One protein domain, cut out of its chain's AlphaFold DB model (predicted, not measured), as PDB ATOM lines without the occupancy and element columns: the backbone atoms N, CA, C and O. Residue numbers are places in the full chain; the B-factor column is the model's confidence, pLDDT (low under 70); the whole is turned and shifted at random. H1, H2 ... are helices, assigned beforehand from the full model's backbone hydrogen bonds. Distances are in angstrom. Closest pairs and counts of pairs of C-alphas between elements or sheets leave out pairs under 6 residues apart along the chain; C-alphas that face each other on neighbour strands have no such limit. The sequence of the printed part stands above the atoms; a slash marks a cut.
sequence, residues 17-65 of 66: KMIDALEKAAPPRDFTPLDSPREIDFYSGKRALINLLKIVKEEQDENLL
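AT A GLANCE: This is residues 17 to 65 of the 66 residues of an uncharacterized protein of Rhodospirillaceae bacterium (UniProt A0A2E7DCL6). A lopsided helical hairpin: the short helix H1 lies alongside the middle of the long, straight helix H2, and a long looping link joins them. Residues 58 to 65, nearly to the end of which H2 runs, stick out at one end, and the turn at residues 33 to 38 sticks out at the other. The printed part has 49 residues, two named helices, H1 then H2, and no named strand; its class is all helix. It is a loose rod, with a radius of gyration of the C-alphas of 13.7 A and spans of 47 by 16 by 13 A.

IN THESE COORDINATES: Find C-alpha 17 at (20.852, 84.253, 54.987); from there H1 runs through residues 17 to 25, 12.2 A long. Look next at C-alpha 37 at (34.476, 75.057, 28.848), where H2, residues 37 to 64, begins; it runs 40.5 A to C-alpha 64 at (8.056, 96.455, 50.876).

HOW THE PARTS SIT: H1 and H2 form a helical hairpin and run opposite ways at a shallow tilt of 16 degrees. They touch, H2 with residues 50 to 54 alone; the closest C-alphas, of Ile 19 and Ile 50, are 6.7 A apart. In H1 and H2 every O i to N i+4 pair is within hydrogen-bond range.

THE WHOLE: The two C-alphas farthest apart, of Leu 34 and Leu 65, are 46.8 A apart. The printed part has no cut, and the link from H1 to H2, 11 residues, is long. Mean pLDDT of the printed part is 90.9; look for values under 70 at residues 64 to 65.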
ATOM      1  N   LYS A  17      20.032  85.373  54.496       95.12
ATOM      2  CA  LYS A  17      20.852  84.253  54.987       95.12
ATOM      3  C   LYS A  17      21.033  83.142  53.948       95.12
ATOM      4  O   LYS A  17      22.057  82.462  53.966       95.12
ATOM      5  N   MET A  18      20.050  82.941  53.066       94.69
ATOM      6  CA  MET A  18      20.147  81.968  51.978       94.69
ATOM      7  C   MET A  18      21.157  82.435  50.929       94.69
ATOM      8  O   MET A  18      22.021  81.655  50.538       94.69
ATOM      9  N   ILE A  19      21.088  83.705  50.521       95.25
ATOM     10  CA  ILE A  19      22.053  84.308  49.590       95.25
ATOM     11  C   ILE A  19      23.466  84.199  50.168       95.25
ATOM     12  O   ILE A  19      24.359  83.691  49.494       95.25
ATOM     13  N   ASP A  20      23.654  84.569  51.437       95.38
ATOM     14  CA  ASP A  20      24.959  84.509  52.103       95.38
ATOM     15  C   ASP A  20      25.518  83.074  52.150       95.38
ATOM     16  O   ASP A  20      26.719  82.847  51.978       95.38
ATOM     17  N   ALA A  21      24.657  82.077  52.386       95.75
ATOM     18  CA  ALA A  21      25.047  80.668  52.378       95.75
ATOM     19  C   ALA A  21      25.449  80.195  50.972       95.75
ATOM     20  O   ALA A  21      26.443  79.478  50.826       95.75
ATOM     21  N   LEU A  22      24.717  80.617  49.938       95.19
ATOM     22  CA  LEU A  22      25.025  80.291  48.546       95.19
ATOM     23  C   LEU A  22      26.319  80.962  48.075       95.19
ATOM     24  O   LEU A  22      27.126  80.311  47.417       95.19
ATOM     25  N   GLU A  23      26.569  82.217  48.451       95.06
ATOM     26  CA  GLU A  23      27.825  82.913  48.145       95.06
ATOM     27  C   GLU A  23      29.029  82.227  48.800       95.06
ATOM     28  O   GLU A  23      30.072  82.085  48.162       95.06
ATOM     29  N   LYS A  24      28.878  81.732  50.036       94.69
ATOM     30  CA  LYS A  24      29.915  80.929  50.705       94.69
ATOM     31  C   LYS A  24      30.132  79.572  50.035       94.69
ATOM     32  O   LYS A  24      31.267  79.112  49.962       94.69
ATOM     33  N   ALA A  25      29.067  78.928  49.560       92.88
ATOM     34  CA  ALA A  25      29.146  77.630  48.886       92.88
ATOM     35  C   ALA A  25      29.683  77.729  47.445       92.88
ATOM     36  O   ALA A  25      30.267  76.773  46.933       92.88
ATOM     37  N   ALA A  26      29.486  78.871  46.784       91.19
ATOM     38  CA  ALA A  26      29.941  79.156  45.428       91.19
ATOM     39  C   ALA A  26      30.683  80.508  45.377       91.19
ATOM     40  O   ALA A  26      30.167  81.494  44.819       91.19
ATOM     41  N   PRO A  27      31.900  80.563  45.955       88.88
ATOM     42  CA  PRO A  27      32.707  81.770  45.934       88.88
ATOM     43  C   PRO A  27      33.104  82.135  44.494       88.88
ATOM     44  O   PRO A  27      33.123  81.266  43.613       88.88
ATOM     45  N   PRO A  28      33.432  83.412  44.236       87.31
ATOM     46  CA  PRO A  28      34.062  83.812  42.986       87.31
ATOM     47  C   PRO A  28      35.313  82.970  42.732       87.31
ATOM     48  O   PRO A  28      36.091  82.702  43.648       87.31
ATOM     49  N   ARG A  29      35.483  82.547  41.484       86.44
ATOM     50  CA  ARG A  29      36.618  81.749  41.041       86.44
ATOM     51  C   ARG A  29      37.206  82.404  39.804       86.44
ATOM     52  O   ARG A  29      36.471  82.674  38.858       86.44
ATOM     53  N   ASP A  30      38.517  82.593  39.812       90.44
ATOM     54  CA  ASP A  30      39.252  82.976  38.616       90.44
ATOM     55  C   ASP A  30      39.444  81.750  37.719       90.44
ATOM     56  O   ASP A  30      39.816  80.669  38.189       90.44
ATOM     57  N   PHE A  31      39.163  81.915  36.427       90.38
ATOM     58  CA  PHE A  31      39.372  80.871  35.432       90.38
ATOM     59  C   PHE A  31      40.774  80.965  34.844       90.38
ATOM     60  O   PHE A  31      41.315  82.046  34.611       90.38
ATOM     61  N   THR A  32      41.353  79.807  34.575       91.75
ATOM     62  CA  THR A  32      42.656  79.642  33.945       91.75
ATOM     63  C   THR A  32      42.489  79.064  32.539       91.75
ATOM     64  O   THR A  32      41.468  78.445  32.244       91.75
ATOM     65  N   PRO A  33      43.500  79.175  31.658       90.94
ATOM     66  CA  PRO A  33      43.445  78.561  30.328       90.94
ATOM     67  C   PRO A  33      43.354  77.025  30.323       90.94
ATOM     68  O   PRO A  33      43.155  76.436  29.266       90.94
ATOM     69  N   LEU A  34      43.556  76.375  31.476       93.50
ATOM     70  CA  LEU A  34      43.462  74.922  31.636       93.50
ATOM     71  C   LEU A  34      42.044  74.454  31.975       93.50
ATOM     72  O   LEU A  34      41.770  73.258  31.894       93.50
ATOM     73  N   ASP A  35      41.162  75.374  32.367       92.94
ATOM     74  CA  ASP A  35      39.784  75.044  32.697       92.94
ATOM     75  C   ASP A  35      39.015  74.634  31.445       92.94
ATOM     76  O   ASP A  35      39.079  75.272  30.390       92.94
ATOM     77  N   SER A  36      38.249  73.555  31.567       95.38
ATOM     78  CA  SER A  36      37.386  73.118  30.480       95.38
ATOM     79  C   SER A  36      36.210  74.088  30.303       95.38
ATOM     80  O   SER A  36      35.700  74.631  31.288       95.38
ATOM     81  N   PRO A  37      35.678  74.249  29.076       94.31
ATOM     82  CA  PRO A  37      34.476  75.057  28.848       94.31
ATOM     83  C   PRO A  37      33.310  74.664  29.765       94.31
ATOM     84  O   PRO A  37      32.615  75.516  30.305       94.31
ATOM     85  N   ARG A  38      33.157  73.362  30.036       94.00
ATOM     86  CA  ARG A  38      32.110  72.838  30.919       94.00
ATOM     87  C   ARG A  38      32.268  73.291  32.372       94.00
ATOM     88  O   ARG A  38      31.266  73.530  33.044       94.00
ATOM     89  N   GLU A  39      33.497  73.378  32.875       92.19
ATOM     90  CA  GLU A  39      33.753  73.910  34.216       92.19
ATOM     91  C   GLU A  39      33.434  75.400  34.265       92.19
ATOM     92  O   GLU A  39      32.745  75.842  35.185       92.19
ATOM     93  N   ILE A  40      33.862  76.156  33.253       92.69
ATOM     94  CA  ILE A  40      33.574  77.589  33.148       92.69
ATOM     95  C   ILE A  40      32.060  77.833  33.177       92.69
ATOM     96  O   ILE A  40      31.582  78.607  34.011       92.69
ATOM     97  N   ASP A  41      31.291  77.121  32.352       93.56
ATOM     98  CA  ASP A  41      29.825  77.220  32.294       93.56
ATOM     99  C   ASP A  41      29.165  76.853  33.629       93.56
ATOM    100  O   ASP A  41      28.255  77.533  34.106       93.56
ATOM    101  N   PHE A  42      29.640  75.793  34.284       92.81
ATOM    102  CA  PHE A  42      29.086  75.352  35.560       92.81
ATOM    103  C   PHE A  42      29.283  76.386  36.676       92.81
ATOM    104  O   PHE A  42      28.346  76.688  37.421       92.81
ATOM    105  N   TYR A  43      30.492  76.937  36.815       92.44
ATOM    106  CA  TYR A  43      30.788  77.917  37.862       92.44
ATOM    107  C   TYR A  43      30.166  79.284  37.560       92.44
ATOM    108  O   TYR A  43      29.605  79.906  38.464       92.44
ATOM    109  N   SER A  44      30.195  79.731  36.303       92.69
ATOM    110  CA  SER A  44      29.529  80.971  35.885       92.69
ATOM    111  C   SER A  44      28.010  80.890  36.064       92.69
ATOM    112  O   SER A  44      27.416  81.819  36.612       92.69
ATOM    113  N   GLY A  45      27.387  79.755  35.732       93.62
ATOM    114  CA  GLY A  45      25.953  79.526  35.926       93.62
ATOM    115  C   GLY A  45      25.523  79.607  37.393       93.62
ATOM    116  O   GLY A  45      24.521  80.249  37.711       93.62
ATOM    117  N   LYS A  46      26.315  79.048  38.320       94.06
ATOM    118  CA  LYS A  46      26.067  79.204  39.768       94.06
ATOM    119  C   LYS A  46      26.079  80.669  40.197       94.06
ATOM    120  O   LYS A  46      25.223  81.087  40.971       94.06
ATOM    121  N   ARG A  47      27.035  81.455  39.691       93.00
ATOM    122  CA  ARG A  47      27.133  82.890  39.998       93.00
ATOM    123  C   ARG A  47      25.965  83.675  39.406       93.00
ATOM    124  O   ARG A  47      25.418  84.529  40.095       93.00
ATOM    125  N   ALA A  48      25.553  83.354  38.182       94.69
ATOM    126  CA  ALA A  48      24.394  83.971  37.547       94.69
ATOM    127  C   ALA A  48      23.112  83.742  38.363       94.69
ATOM    128  O   ALA A  48      22.363  84.687  38.596       94.69
ATOM    129  N   LEU A  49      22.904  82.523  38.874       95.06
ATOM    130  CA  LEU A  49      21.763  82.213  39.736       95.06
ATOM    131  C   LEU A  49      21.792  83.010  41.047       95.06
ATOM    132  O   LEU A  49      20.773  83.562  41.448       95.06
ATOM    133  N   ILE A  50      22.949  83.099  41.708       95.38
ATOM    134  CA  ILE A  50      23.083  83.888  42.942       95.38
ATOM    135  C   ILE A  50      22.763  85.361  42.676       95.38
ATOM    136  O   ILE A  50      22.032  85.975  43.446       95.38
ATOM    137  N   ASN A  51      23.260  85.918  41.571       94.94
ATOM    138  CA  ASN A  51      22.981  87.303  41.198       94.94
ATOM    139  C   ASN A  51      21.493  87.535  40.908       94.94
ATOM    140  O   ASN A  51      20.951  88.547  41.337       94.94
ATOM    141  N   LEU A  52      20.818  86.593  40.242       94.88
ATOM    142  CA  LEU A  52      19.372  86.663  40.025       94.88
ATOM    143  C   LEU A  52      18.611  86.727  41.356       94.88
ATOM    144  O   LEU A  52      17.733  87.565  41.518       94.88
ATOM    145  N   LEU A  53      18.968  85.875  42.322       94.25
ATOM    146  CA  LEU A  53      18.327  85.869  43.640       94.25
ATOM    147  C   LEU A  53      18.550  87.181  44.404       94.25
ATOM    148  O   LEU A  53      17.667  87.606  45.141       94.25
ATOM    149  N   LYS A  54      19.706  87.829  44.222       94.62
ATOM    150  CA  LYS A  54      19.980  89.154  44.798       94.62
ATOM    151  C   LYS A  54      19.080  90.226  44.192       94.62
ATOM    152  O   LYS A  54      18.472  90.963  44.950       94.62
ATOM    153  N   ILE A  55      18.932  90.240  42.867       93.56
ATOM    154  CA  ILE A  55      18.043  91.182  42.167       93.56
ATOM    155  C   ILE A  55      16.595  90.997  42.631       93.56
ATOM    156  O   ILE A  55      15.952  91.957  43.031       93.56
ATOM    157  N   VAL A  56      16.100  89.756  42.658       91.75
ATOM    158  CA  VAL A  56      14.725  89.480  43.107       91.75
ATOM    159  C   VAL A  56      14.528  89.886  44.567       91.75
ATOM    160  O   VAL A  56      13.480  90.414  44.924       91.75
ATOM    161  N   LYS A  57      15.534  89.676  45.424       92.06
ATOM    162  CA  LYS A  57      15.479  90.149  46.807       92.06
ATOM    163  C   LYS A  57      15.422  91.678  46.883       92.06
ATOM    164  O   LYS A  57      14.633  92.204  47.658       92.06
ATOM    165  N   GLU A  58      16.256  92.377  46.119       92.44
ATOM    166  CA  GLU A  58      16.258  93.842  46.062       92.44
ATOM    167  C   GLU A  58      14.886  94.364  45.612       92.44
ATOM    168  O   GLU A  58      14.327  95.241  46.261       92.44
ATOM    169  N   GLU A  59      14.279  93.751  44.592       90.12
ATOM    170  CA  GLU A  59      12.915  94.065  44.150       90.12
ATOM    171  C   GLU A  59      11.866  93.800  45.247       90.12
ATOM    172  O   GLU A  59      10.951  94.603  45.435       90.12
ATOM    173  N   GLN A  60      11.989  92.696  45.994       87.44
ATOM    174  CA  GLN A  60      11.116  92.395  47.139       87.44
ATOM    175  C   GLN A  60      11.265  93.450  48.245       87.44
ATOM    176  O   GLN A  60      10.261  93.940  48.761       87.44
ATOM    177  N   ASP A  61      12.495  93.845  48.572       87.06
ATOM    178  CA  ASP A  61      12.781  94.852  49.597       87.06
ATOM    179  C   ASP A  61      12.282  96.249  49.169       87.06
ATOM    180  O   ASP A  61      11.712  96.978  49.979       87.06
ATOM    181  N   GLU A  62      12.427  96.620  47.892       85.00
ATOM    182  CA  GLU A  62      11.909  97.882  47.343       85.00
ATOM    183  C   GLU A  62      10.377  97.934  47.322       85.00
ATOM    184  O   GLU A  62       9.792  98.980  47.614       85.00
ATOM    185  N   ASN A  63       9.717  96.815  47.010       74.94
ATOM    186  CA  ASN A  63       8.257  96.721  47.025       74.94
ATOM    187  C   ASN A  63       7.680  96.763  48.448       74.94
ATOM    188  O   ASN A  63       6.568  97.246  48.626       74.94
ATOM    189  N   LEU A  64       8.431  96.320  49.462       61.03
ATOM    190  CA  LEU A  64       8.056  96.455  50.876       61.03
ATOM    191  C   LEU A  64       8.175  97.898  51.404       61.03
ATOM    192  O   LEU A  64       7.623  98.209  52.461       61.03
ATOM    193  N   LEU A  65       8.907  98.770  50.703       54.00
ATOM    194  CA  LEU A  65       9.152 100.168  51.085       54.00
ATOM    195  C   LEU A  65       8.220 101.180  50.386       54.00
ATOM    196  O   LEU A  65       8.325 102.378  50.669       54.00
TER     197      LEU A  65